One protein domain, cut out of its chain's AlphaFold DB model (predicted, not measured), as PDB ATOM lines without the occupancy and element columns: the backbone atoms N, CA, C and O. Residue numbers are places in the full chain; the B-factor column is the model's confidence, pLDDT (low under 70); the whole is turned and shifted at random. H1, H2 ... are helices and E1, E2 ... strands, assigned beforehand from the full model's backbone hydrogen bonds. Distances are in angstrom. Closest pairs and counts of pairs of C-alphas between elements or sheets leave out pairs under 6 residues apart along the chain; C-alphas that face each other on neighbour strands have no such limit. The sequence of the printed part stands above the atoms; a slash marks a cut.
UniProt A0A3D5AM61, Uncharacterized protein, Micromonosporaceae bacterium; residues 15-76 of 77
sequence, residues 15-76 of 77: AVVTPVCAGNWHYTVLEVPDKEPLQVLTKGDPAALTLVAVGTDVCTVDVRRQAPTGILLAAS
ATOM      1  N   ALA A  15     -39.114  -4.016  62.697       89.44
ATOM      2  CA  ALA A  15     -39.362  -3.578  64.068       89.44
ATOM      3  C   ALA A  15     -38.223  -2.664  64.553       89.44
ATOM      4  O   ALA A  15     -37.051  -3.051  64.527       89.44
ATOM      5  N   VAL A  16     -38.558  -1.450  64.984       90.00
ATOM      6  CA  VAL A  16     -37.580  -0.431  65.417       90.00
ATOM      7  C   VAL A  16     -37.313  -0.448  66.912       90.00
ATOM      8  O   VAL A  16     -36.254  -0.001  67.344       90.00
ATOM      9  N   VAL A  17     -38.233  -1.009  67.695       88.56
ATOM     10  CA  VAL A  17     -38.030  -1.265  69.122       88.56
ATOM     11  C   VAL A  17     -38.021  -2.763  69.377       88.56
ATOM     12  O   VAL A  17     -38.776  -3.518  68.754       88.56
ATOM     13  N   THR A  18     -37.186  -3.194  70.322       88.94
ATOM     14  CA  THR A  18     -37.260  -4.556  70.853       88.94
ATOM     15  C   THR A  18     -38.677  -4.799  71.373       88.94
ATOM     16  O   THR A  18     -39.171  -3.967  72.141       88.94
ATOM     17  N   PRO A  19     -39.347  -5.894  70.969       89.69
ATOM     18  CA  PRO A  19     -40.690  -6.186  71.443       89.69
ATOM     19  C   PRO A  19     -40.743  -6.234  72.968       89.69
ATOM     20  O   PRO A  19     -39.937  -6.910  73.610       89.69
ATOM     21  N   VAL A  20     -41.701  -5.510  73.540       95.44
ATOM     22  CA  VAL A  20     -41.991  -5.554  74.972       95.44
ATOM     23  C   VAL A  20     -43.099  -6.569  75.189       95.44
ATOM     24  O   VAL A  20     -44.154  -6.476  74.563       95.44
ATOM     25  N   CYS A  21     -42.867  -7.519  76.090       94.88
ATOM     26  CA  CYS A  21     -43.818  -8.579  76.407       94.88
ATOM     27  C   CYS A  21     -44.282  -8.452  77.861       94.88
ATOM     28  O   CYS A  21     -43.466  -8.238  78.758       94.88
ATOM     29  N   ALA A  22     -45.575  -8.641  78.112       96.50
ATOM     30  CA  ALA A  22     -46.109  -8.800  79.462       96.50
ATOM     31  C   ALA A  22     -47.258  -9.811  79.447       96.50
ATOM     32  O   ALA A  22     -48.290  -9.589  78.811       96.50
ATOM     33  N   GLY A  23     -47.087 -10.938  80.140       94.19
ATOM     34  CA  GLY A  23     -48.021 -12.059  80.022       94.19
ATOM     35  C   GLY A  23     -48.122 -12.531  78.569       94.19
ATOM     36  O   GLY A  23     -47.104 -12.776  77.931       94.19
ATOM     37  N   ASN A  24     -49.344 -12.620  78.041       95.69
ATOM     38  CA  ASN A  24     -49.599 -12.964  76.640       95.69
ATOM     39  C   ASN A  24     -49.734 -11.741  75.714       95.69
ATOM     40  O   ASN A  24     -50.219 -11.898  74.598       95.69
ATOM     41  N   TRP A  25     -49.360 -10.536  76.156       97.75
ATOM     42  CA  TRP A  25     -49.406  -9.308  75.356       97.75
ATOM     43  C   TRP A  25     -48.024  -8.911  74.851       97.75
ATOM     44  O   TRP A  25     -47.026  -9.077  75.555       97.75
ATOM     45  N   HIS A  26     -47.996  -8.314  73.661       96.62
ATOM     46  CA  HIS A  26     -46.779  -7.857  73.004       96.62
ATOM     47  C   HIS A  26     -46.994  -6.470  72.397       96.62
ATOM     48  O   HIS A  26     -48.010  -6.225  71.742       96.62
ATOM     49  N   TYR A  27     -46.011  -5.596  72.578       97.44
ATOM     50  CA  TYR A  27     -45.930  -4.273  71.973       97.44
ATOM     51  C   TYR A  27     -44.662  -4.157  71.128       97.44
ATOM     52  O   TYR A  27     -43.581  -4.572  71.549       97.44
ATOM     53  N   THR A  28     -44.780  -3.565  69.945       96.69
ATOM     54  CA  THR A  28     -43.636  -3.148  69.132       96.69
ATOM     55  C   THR A  28     -44.009  -1.944  68.266       96.69
ATOM     56  O   THR A  28     -45.172  -1.549  68.188       96.69
ATOM     57  N   VAL A  29     -43.012  -1.378  67.597       97.06
ATOM     58  CA  VAL A  29     -43.156  -0.300  66.621       97.06
ATOM     59  C   VAL A  29     -42.549  -0.785  65.318       97.06
ATOM     60  O   VAL A  29     -41.411  -1.261  65.305       97.06
ATOM     61  N   LEU A  30     -43.306  -0.673  64.234       95.50
ATOM     62  CA  LEU A  30     -42.902  -1.089  62.901       95.50
ATOM     63  C   LEU A  30     -42.661   0.128  62.003       95.50
ATOM     64  O   LEU A  30     -43.520   1.000  61.881       95.50
ATOM     65  N   GLU A  31     -41.514   0.163  61.332       94.88
ATOM     66  CA  GLU A  31     -41.246   1.117  60.255       94.88
ATOM     67  C   GLU A  31     -42.092   0.777  59.032       94.88
ATOM     68  O   GLU A  31     -42.175  -0.385  58.629       94.88
ATOM     69  N   VAL A  32     -42.674   1.802  58.414       93.12
ATOM     70  CA  VAL A  32     -43.374   1.707  57.132       93.12
ATOM     71  C   VAL A  32     -42.746   2.733  56.184       93.12
ATOM     72  O   VAL A  32     -42.664   3.906  56.553       93.12
ATOM     73  N   PRO A  33     -42.310   2.338  54.974       91.94
ATOM     74  CA  PRO A  33     -41.722   3.269  54.014       91.94
ATOM     75  C   PRO A  33     -42.639   4.461  53.727       91.94
ATOM     76  O   PRO A  33     -43.839   4.282  53.507       91.94
ATOM     77  N   ASP A  34     -42.063   5.666  53.735       90.75
ATOM     78  CA  ASP A  34     -42.745   6.936  53.439       90.75
ATOM     79  C   ASP A  34     -43.963   7.237  54.340       90.75
ATOM     80  O   ASP A  34     -44.894   7.950  53.942       90.75
ATOM     81  N   LYS A  35     -43.989   6.671  55.555       90.00
ATOM     82  CA  LYS A  35     -45.055   6.835  56.552       90.00
ATOM     83  C   LYS A  35     -44.479   6.984  57.958       90.00
ATOM     84  O   LYS A  35     -43.339   6.620  58.229       90.00
ATOM     85  N   GLU A  36     -45.308   7.502  58.857       92.25
ATOM     86  CA  GLU A  36     -45.019   7.465  60.289       92.25
ATOM     87  C   GLU A  36     -44.967   6.002  60.781       92.25
ATOM     88  O   GLU A  36     -45.765   5.181  60.306       92.25
ATOM     89  N   PRO A  37     -44.043   5.645  61.698       94.06
ATOM     90  CA  PRO A  37     -43.989   4.305  62.268       94.06
ATOM     91  C   PRO A  37     -45.308   3.920  62.937       94.06
ATOM     92  O   PRO A  37     -45.955   4.729  63.600       94.06
ATOM     93  N   LEU A  38     -45.693   2.658  62.787       96.38
ATOM     94  CA  LEU A  38     -46.921   2.136  63.369       96.38
ATOM     95  C   LEU A  38     -46.613   1.441  64.686       96.38
ATOM     96  O   LEU A  38     -45.794   0.524  64.735       96.38
ATOM     97  N   GLN A  39     -47.317   1.830  65.738       97.38
ATOM     98  CA  GLN A  39     -47.393   1.053  66.964       97.38
ATOM     99  C   GLN A  39     -48.265  -0.182  66.718       97.38
ATOM    100  O   GLN A  39     -49.270  -0.119  66.001       97.38
ATOM    101  N   VAL A  40     -47.883  -1.313  67.308       96.81
ATOM    102  CA  VAL A  40     -48.577  -2.592  67.138       96.81
ATOM    103  C   VAL A  40     -48.739  -3.274  68.485       96.81
ATOM    104  O   VAL A  40     -47.758  -3.552  69.176       96.81
ATOM    105  N   LEU A  41     -49.986  -3.594  68.822       97.69
ATOM    106  CA  LEU A  41     -50.347  -4.404  69.975       97.69
ATOM    107  C   LEU A  41     -50.911  -5.739  69.507       97.69
ATOM    108  O   LEU A  41     -51.886  -5.787  68.752       97.69
ATOM    109  N   THR A  42     -50.326  -6.829  69.991       96.75
ATOM    110  CA  THR A  42     -50.834  -8.187  69.764       96.75
ATOM    111  C   THR A  42     -51.002  -8.932  71.082       96.75
ATOM    112  O   THR A  42     -50.401  -8.570  72.096       96.75
ATOM    113  N   LYS A  43     -51.824  -9.982  71.076       96.62
ATOM    114  CA  LYS A  43     -51.974 -10.885  72.220       96.62
ATOM    115  C   LYS A  43     -52.141 -12.344  71.802       96.62
ATOM    116  O   LYS A  43     -52.568 -12.614  70.683       96.62
ATOM    117  N   GLY A  44     -51.886 -13.262  72.727       95.62
ATOM    118  CA  GLY A  44     -52.071 -14.703  72.543       95.62
ATOM    119  C   GLY A  44     -50.755 -15.475  72.531       95.62
ATOM    120  O   GLY A  44     -49.717 -14.953  72.941       95.62
ATOM    121  N   ASP A  45     -50.822 -16.726  72.084       91.31
ATOM    122  CA  ASP A  45     -49.654 -17.593  71.968       91.31
ATOM    123  C   ASP A  45     -48.663 -17.062  70.919       91.31
ATOM    124  O   ASP A  45     -49.091 -16.587  69.864       91.31
ATOM    125  N   PRO A  46     -47.340 -17.198  71.127       85.44
ATOM    126  CA  PRO A  46     -46.335 -16.738  70.162       85.44
ATOM    127  C   PRO A  46     -46.478 -17.355  68.764       85.44
ATOM    128  O   PRO A  46     -46.098 -16.738  67.772       85.44
ATOM    129  N   ALA A  47     -47.041 -18.565  68.676       90.38
ATOM    130  CA  ALA A  47     -47.320 -19.248  67.414       90.38
ATOM    131  C   ALA A  47     -48.656 -18.825  66.762       90.38
ATOM    132  O   ALA A  47     -48.920 -19.203  65.622       90.38
ATOM    133  N   ALA A  48     -49.503 -18.070  67.469       92.50
ATOM    134  CA  ALA A  48     -50.860 -17.712  67.054       92.50
ATOM    135  C   ALA A  48     -51.273 -16.328  67.594       92.50
ATOM    136  O   ALA A  48     -52.285 -16.170  68.282       92.50
ATOM    137  N   LEU A  49     -50.468 -15.307  67.291       93.62
ATOM    138  CA  LEU A  49     -50.733 -13.941  67.735       93.62
ATOM    139  C   LEU A  49     -51.989 -13.363  67.073       93.62
ATOM    140  O   LEU A  49     -52.183 -13.446  65.862       93.62
ATOM    141  N   THR A  50     -52.811 -12.700  67.880       96.19
ATOM    142  CA  THR A  50     -53.964 -11.915  67.435       96.19
ATOM    143  C   THR A  50     -53.617 -10.433  67.465       96.19
ATOM    144  O   THR A  50     -53.156  -9.926  68.490       96.19
ATOM    145  N   LEU A  51     -53.870  -9.723  66.364       95.75
ATOM    146  CA  LEU A  51     -53.740  -8.268  66.314       95.75
ATOM    147  C   LEU A  51     -54.851  -7.611  67.142       95.75
ATOM    148  O   LEU A  51     -56.030  -7.859  66.904       95.75
ATOM    149  N   VAL A  52     -54.472  -6.772  68.106       97.38
ATOM    150  CA  VAL A  52     -55.409  -6.031  68.965       97.38
ATOM    151  C   VAL A  52     -55.596  -4.607  68.453       97.38
ATOM    152  O   VAL A  52     -56.726  -4.152  68.306       97.38
ATOM    153  N   ALA A  53     -54.493  -3.908  68.182       97.75
ATOM    154  CA  ALA A  53     -54.504  -2.550  67.655       97.75
ATOM    155  C   ALA A  53     -53.254  -2.291  66.807       97.75
ATOM    156  O   ALA A  53     -52.175  -2.816  67.090       97.75
ATOM    157  N   VAL A  54     -53.414  -1.466  65.774       96.38
ATOM    158  CA  VAL A  54     -52.336  -0.972  64.913       96.38
ATOM    159  C   VAL A  54     -52.626   0.476  64.550       96.38
ATOM    160  O   VAL A  54     -53.752   0.803  64.175       96.38
ATOM    161  N   GLY A  55     -51.624   1.339  64.651       95.50
ATOM    162  CA  GLY A  55     -51.788   2.749  64.323       95.50
ATOM    163  C   GLY A  55     -50.705   3.623  64.926       95.50
ATOM    164  O   GLY A  55     -49.804   3.144  65.608       95.50
ATOM    165  N   THR A  56     -50.802   4.921  64.673       95.00
ATOM    166  CA  THR A  56     -49.968   5.929  65.341       95.00
ATOM    167  C   THR A  56     -50.492   6.246  66.748       95.00
ATOM    168  O   THR A  56     -49.712   6.624  67.616       95.00
ATOM    169  N   ASP A  57     -51.778   5.969  67.002       95.38
ATOM    170  CA  ASP A  57     -52.413   5.879  68.321       95.38
ATOM    171  C   ASP A  57     -53.098   4.509  68.464       95.38
ATOM    172  O   ASP A  57     -53.882   4.092  67.607       95.38
ATOM    173  N   VAL A  58     -52.777   3.794  69.542       97.50
ATOM    174  CA  VAL A  58     -53.281   2.445  69.839       97.50
ATOM    175  C   VAL A  58     -54.041   2.380  71.166       97.50
ATOM    176  O   VAL A  58     -54.521   1.310  71.546       97.50
ATOM    177  N   CYS A  59     -54.200   3.503  71.872       97.94
ATOM    178  CA  CYS A  59     -54.730   3.559  73.234       97.94
ATOM    179  C   CYS A  59     -56.266   3.543  73.293       97.94
ATOM    180  O   CYS A  59     -56.895   4.386  73.945       97.94
ATOM    181  N   THR A  60     -56.881   2.557  72.636       96.56
ATOM    182  CA  THR A  60     -58.332   2.343  72.651       96.56
ATOM    183  C   THR A  60     -58.834   1.974  74.050       96.56
ATOM    184  O   THR A  60     -58.077   1.546  74.925       96.56
ATOM    185  N   VAL A  61     -60.146   2.098  74.268       96.94
ATOM    186  CA  VAL A  61     -60.780   1.729  75.546       96.94
ATOM    187  C   VAL A  61     -60.484   0.271  75.923       96.94
ATOM    188  O   VAL A  61     -60.224  -0.021  77.088       96.94
ATOM    189  N   ASP A  62     -60.484  -0.650  74.959       94.38
ATOM    190  CA  ASP A  62     -60.210  -2.062  75.229       94.38
ATOM    191  C   ASP A  62     -58.746  -2.331  75.567       94.38
ATOM    192  O   ASP A  62     -58.477  -3.114  76.478       94.38
ATOM    193  N   VAL A  63     -57.810  -1.632  74.916       97.75
ATOM    194  CA  VAL A  63     -56.388  -1.683  75.279       97.75
ATOM    195  C   VAL A  63     -56.198  -1.196  76.712       97.75
ATOM    196  O   VAL A  63     -55.641  -1.926  77.526       97.75
ATOM    197  N   ARG A  64     -56.749  -0.027  77.064       98.00
ATOM    198  CA  ARG A  64     -56.644   0.544  78.420       98.00
ATOM    199  C   ARG A  64     -57.247  -0.348  79.507       98.00
ATOM    200  O   ARG A  64     -56.776  -0.324  80.638       98.00
ATOM    201  N   ARG A  65     -58.289  -1.124  79.186       97.75
ATOM    202  CA  ARG A  65     -58.941  -2.028  80.147       97.75
ATOM    203  C   ARG A  65     -58.256  -3.382  80.297       97.75
ATOM    204  O   ARG A  65     -58.348  -3.967  81.371       97.75
ATOM    205  N   GLN A  66     -57.664  -3.917  79.231       97.50
ATOM    206  CA  GLN A  66     -57.233  -5.321  79.190       97.50
ATOM    207  C   GLN A  66     -55.712  -5.499  79.165       97.50
ATOM    208  O   GLN A  66     -55.231  -6.565  79.555       97.50
ATOM    209  N   ALA A  67     -54.958  -4.513  78.673       97.94
ATOM    210  CA  ALA A  67     -53.513  -4.637  78.559       97.94
ATOM    211  C   ALA A  67     -52.840  -4.535  79.943       97.94
ATOM    212  O   ALA A  67     -53.234  -3.705  80.764       97.94
ATOM    213  N   PRO A  68     -51.800  -5.342  80.219       98.19
ATOM    214  CA  PRO A  68     -51.012  -5.217  81.440       98.19
ATOM    215  C   PRO A  68     -50.332  -3.846  81.552       98.19
ATOM    216  O   PRO A  68     -49.952  -3.257  80.540       98.19
ATOM    217  N   THR A  69     -50.064  -3.383  82.776       97.44
ATOM    218  CA  THR A  69     -49.429  -2.074  83.034       97.44
ATOM    219  C   THR A  69     -48.127  -1.871  82.257       97.44
ATOM    220  O   THR A  69     -47.898  -0.791  81.729       97.44
ATOM    221  N   GLY A  70     -47.291  -2.909  82.126       96.44
ATOM    222  CA  GLY A  70     -46.047  -2.817  81.350       96.44
ATOM    223  C   GLY A  70     -46.266  -2.527  79.860       96.44
ATOM    224  O   GLY A  70     -45.459  -1.837  79.248       96.44
ATOM    225  N   ILE A  71     -47.374  -3.003  79.287       98.06
ATOM    226  CA  ILE A  71     -47.748  -2.744  77.890       98.06
ATOM    227  C   ILE A  71     -48.319  -1.338  77.738       98.06
ATOM    228  O   ILE A  71     -47.954  -0.648  76.792       98.06
ATOM    229  N   LEU A  72     -49.165  -0.902  78.679       98.19
ATOM    230  CA  LEU A  72     -49.703   0.462  78.690       98.19
ATOM    231  C   LEU A  72     -48.568   1.492  78.727       98.19
ATOM    232  O   LEU A  72     -48.472   2.328  77.835       98.19
ATOM    233  N   LEU A  73     -47.624   1.324  79.659       97.38
ATOM    234  CA  LEU A  73     -46.451   2.191  79.768       97.38
ATOM    235  C   LEU A  73     -45.595   2.189  78.492       97.38
ATOM    236  O   LEU A  73     -45.141   3.246  78.065       97.38
ATOM    237  N   ALA A  74     -45.389   1.027  77.862       96.81
ATOM    238  CA  ALA A  74     -44.605   0.933  76.629       96.81
ATOM    239  C   ALA A  74     -45.276   1.647  75.441       96.81
ATOM    240  O   ALA A  74     -44.588   2.284  74.643       96.81
ATOM    241  N   ALA A  75     -46.606   1.568  75.347       96.62
ATOM    242  CA  ALA A  75     -47.414   2.229  74.323       96.62
ATOM    243  C   ALA A  75     -47.761   3.691  74.666       96.62
ATOM    244  O   ALA A  75     -48.493   4.340  73.922       96.62
ATOM    245  N   SER A  76     -47.258   4.217  75.790       96.44
ATOM    246  CA  SER A  76     -47.633   5.538  76.320       96.44
ATOM    247  C   SER A  76     -49.153   5.725  76.469       96.44
ATOM    248  O   SER A  76     -49.680   6.826  76.292       96.44
TER     249      SER A  76
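What this domain is: This is residues 15 to 76 of the 77 residues of an uncharacterized protein of Micromonosporaceae bacterium (UniProt A0A3D5AM61). A single twisted sheet of four strands, wound as a meander, is followed by two short helices in the last part of the printed residues: H2 lies along one edge of the sheet, over E1 and partly E2, and H1 only grazes the sheet near the other edge strand, E4. The printed part has 62 residues with four named strands and then two named helices, in the order E1 E2 E3 E4 H1 H2. The sheet's order is E1 - E2 - E3 - E4, all antiparallel, and the class is mixed, helices and strands. The whole is compact, with a radius of gyration of the C-alphas of 11.1 A and spans of 32 by 26 by 17 A.

Where its parts are: E1 is residues 20 to 22, 6.9 A from first to last C-alpha, beginning at C-alpha 20 at (-41.991, -5.554, 74.972). E2, residues 25 to 31, is the longest strand, 20.1 A. E3 is residues 38 to 43, 16.5 A, and E4 is residues 50 to 55, 15.1 A, ending at C-alpha 55 at (-51.788, 2.749, 64.323). H1 is residues 61 to 66, 8.7 A. H2 is residues 69 to 74, 8.6 A, ending at C-alpha 74 at (-44.605, 0.933, 76.629).

How they stand to each other: The sheet is a meander, each strand the antiparallel neighbour of the one before, and it is twisted, with C-alphas up to 4.4 A off its best plane. E1 and E2 form a hairpin at 166 degrees, with N 20 and O 27 at 2.9 A, within hydrogen-bond range. E2 and E3 form a hairpin at 156 degrees, with N 30 and O 38 at 2.8 A. E3 and E4 form a hairpin at 161 degrees, with N 39 and O 55 at 2.8 A. E1 and E4 are the edge strands, and they are apart. H2 is on the sheet at a height of 8.1 A, over E1, with 4 of its C-alphas falling on E1 and 2 on E2, only just short of lying over E2 too. It runs along the strands, at 9 degrees to E1 on the local plane. The closest C-alphas of E1 and H2, those of Ala 22 and Gly 70, are 6.3 A apart. H1 only grazes the sheet, with its residues 62 to 66; the closest C-alphas of E4 and H1, those of Val 52 and Val 63, are 7.7 A apart. H1 and H2 are close but not clearly touching, the closest C-alphas being those of Arg 64 and Leu 72, 6.9 A apart, at a steep tilt of 52 degrees, opposite ways. In both helices each O i to N i+4 pair is within hydrogen-bond range.

The domain as a whole: The two C-alphas farthest apart, those of Gly 23 and Asp 34, are 33.1 A apart. The printed part has no cut. The links E1 to E2, E4 to H1 and H1 to H2 are tight, E2 to E3 and E3 to E4 are short, and no link is long. The mean pLDDT of the printed part is 95.1, and no printed residue is under 70.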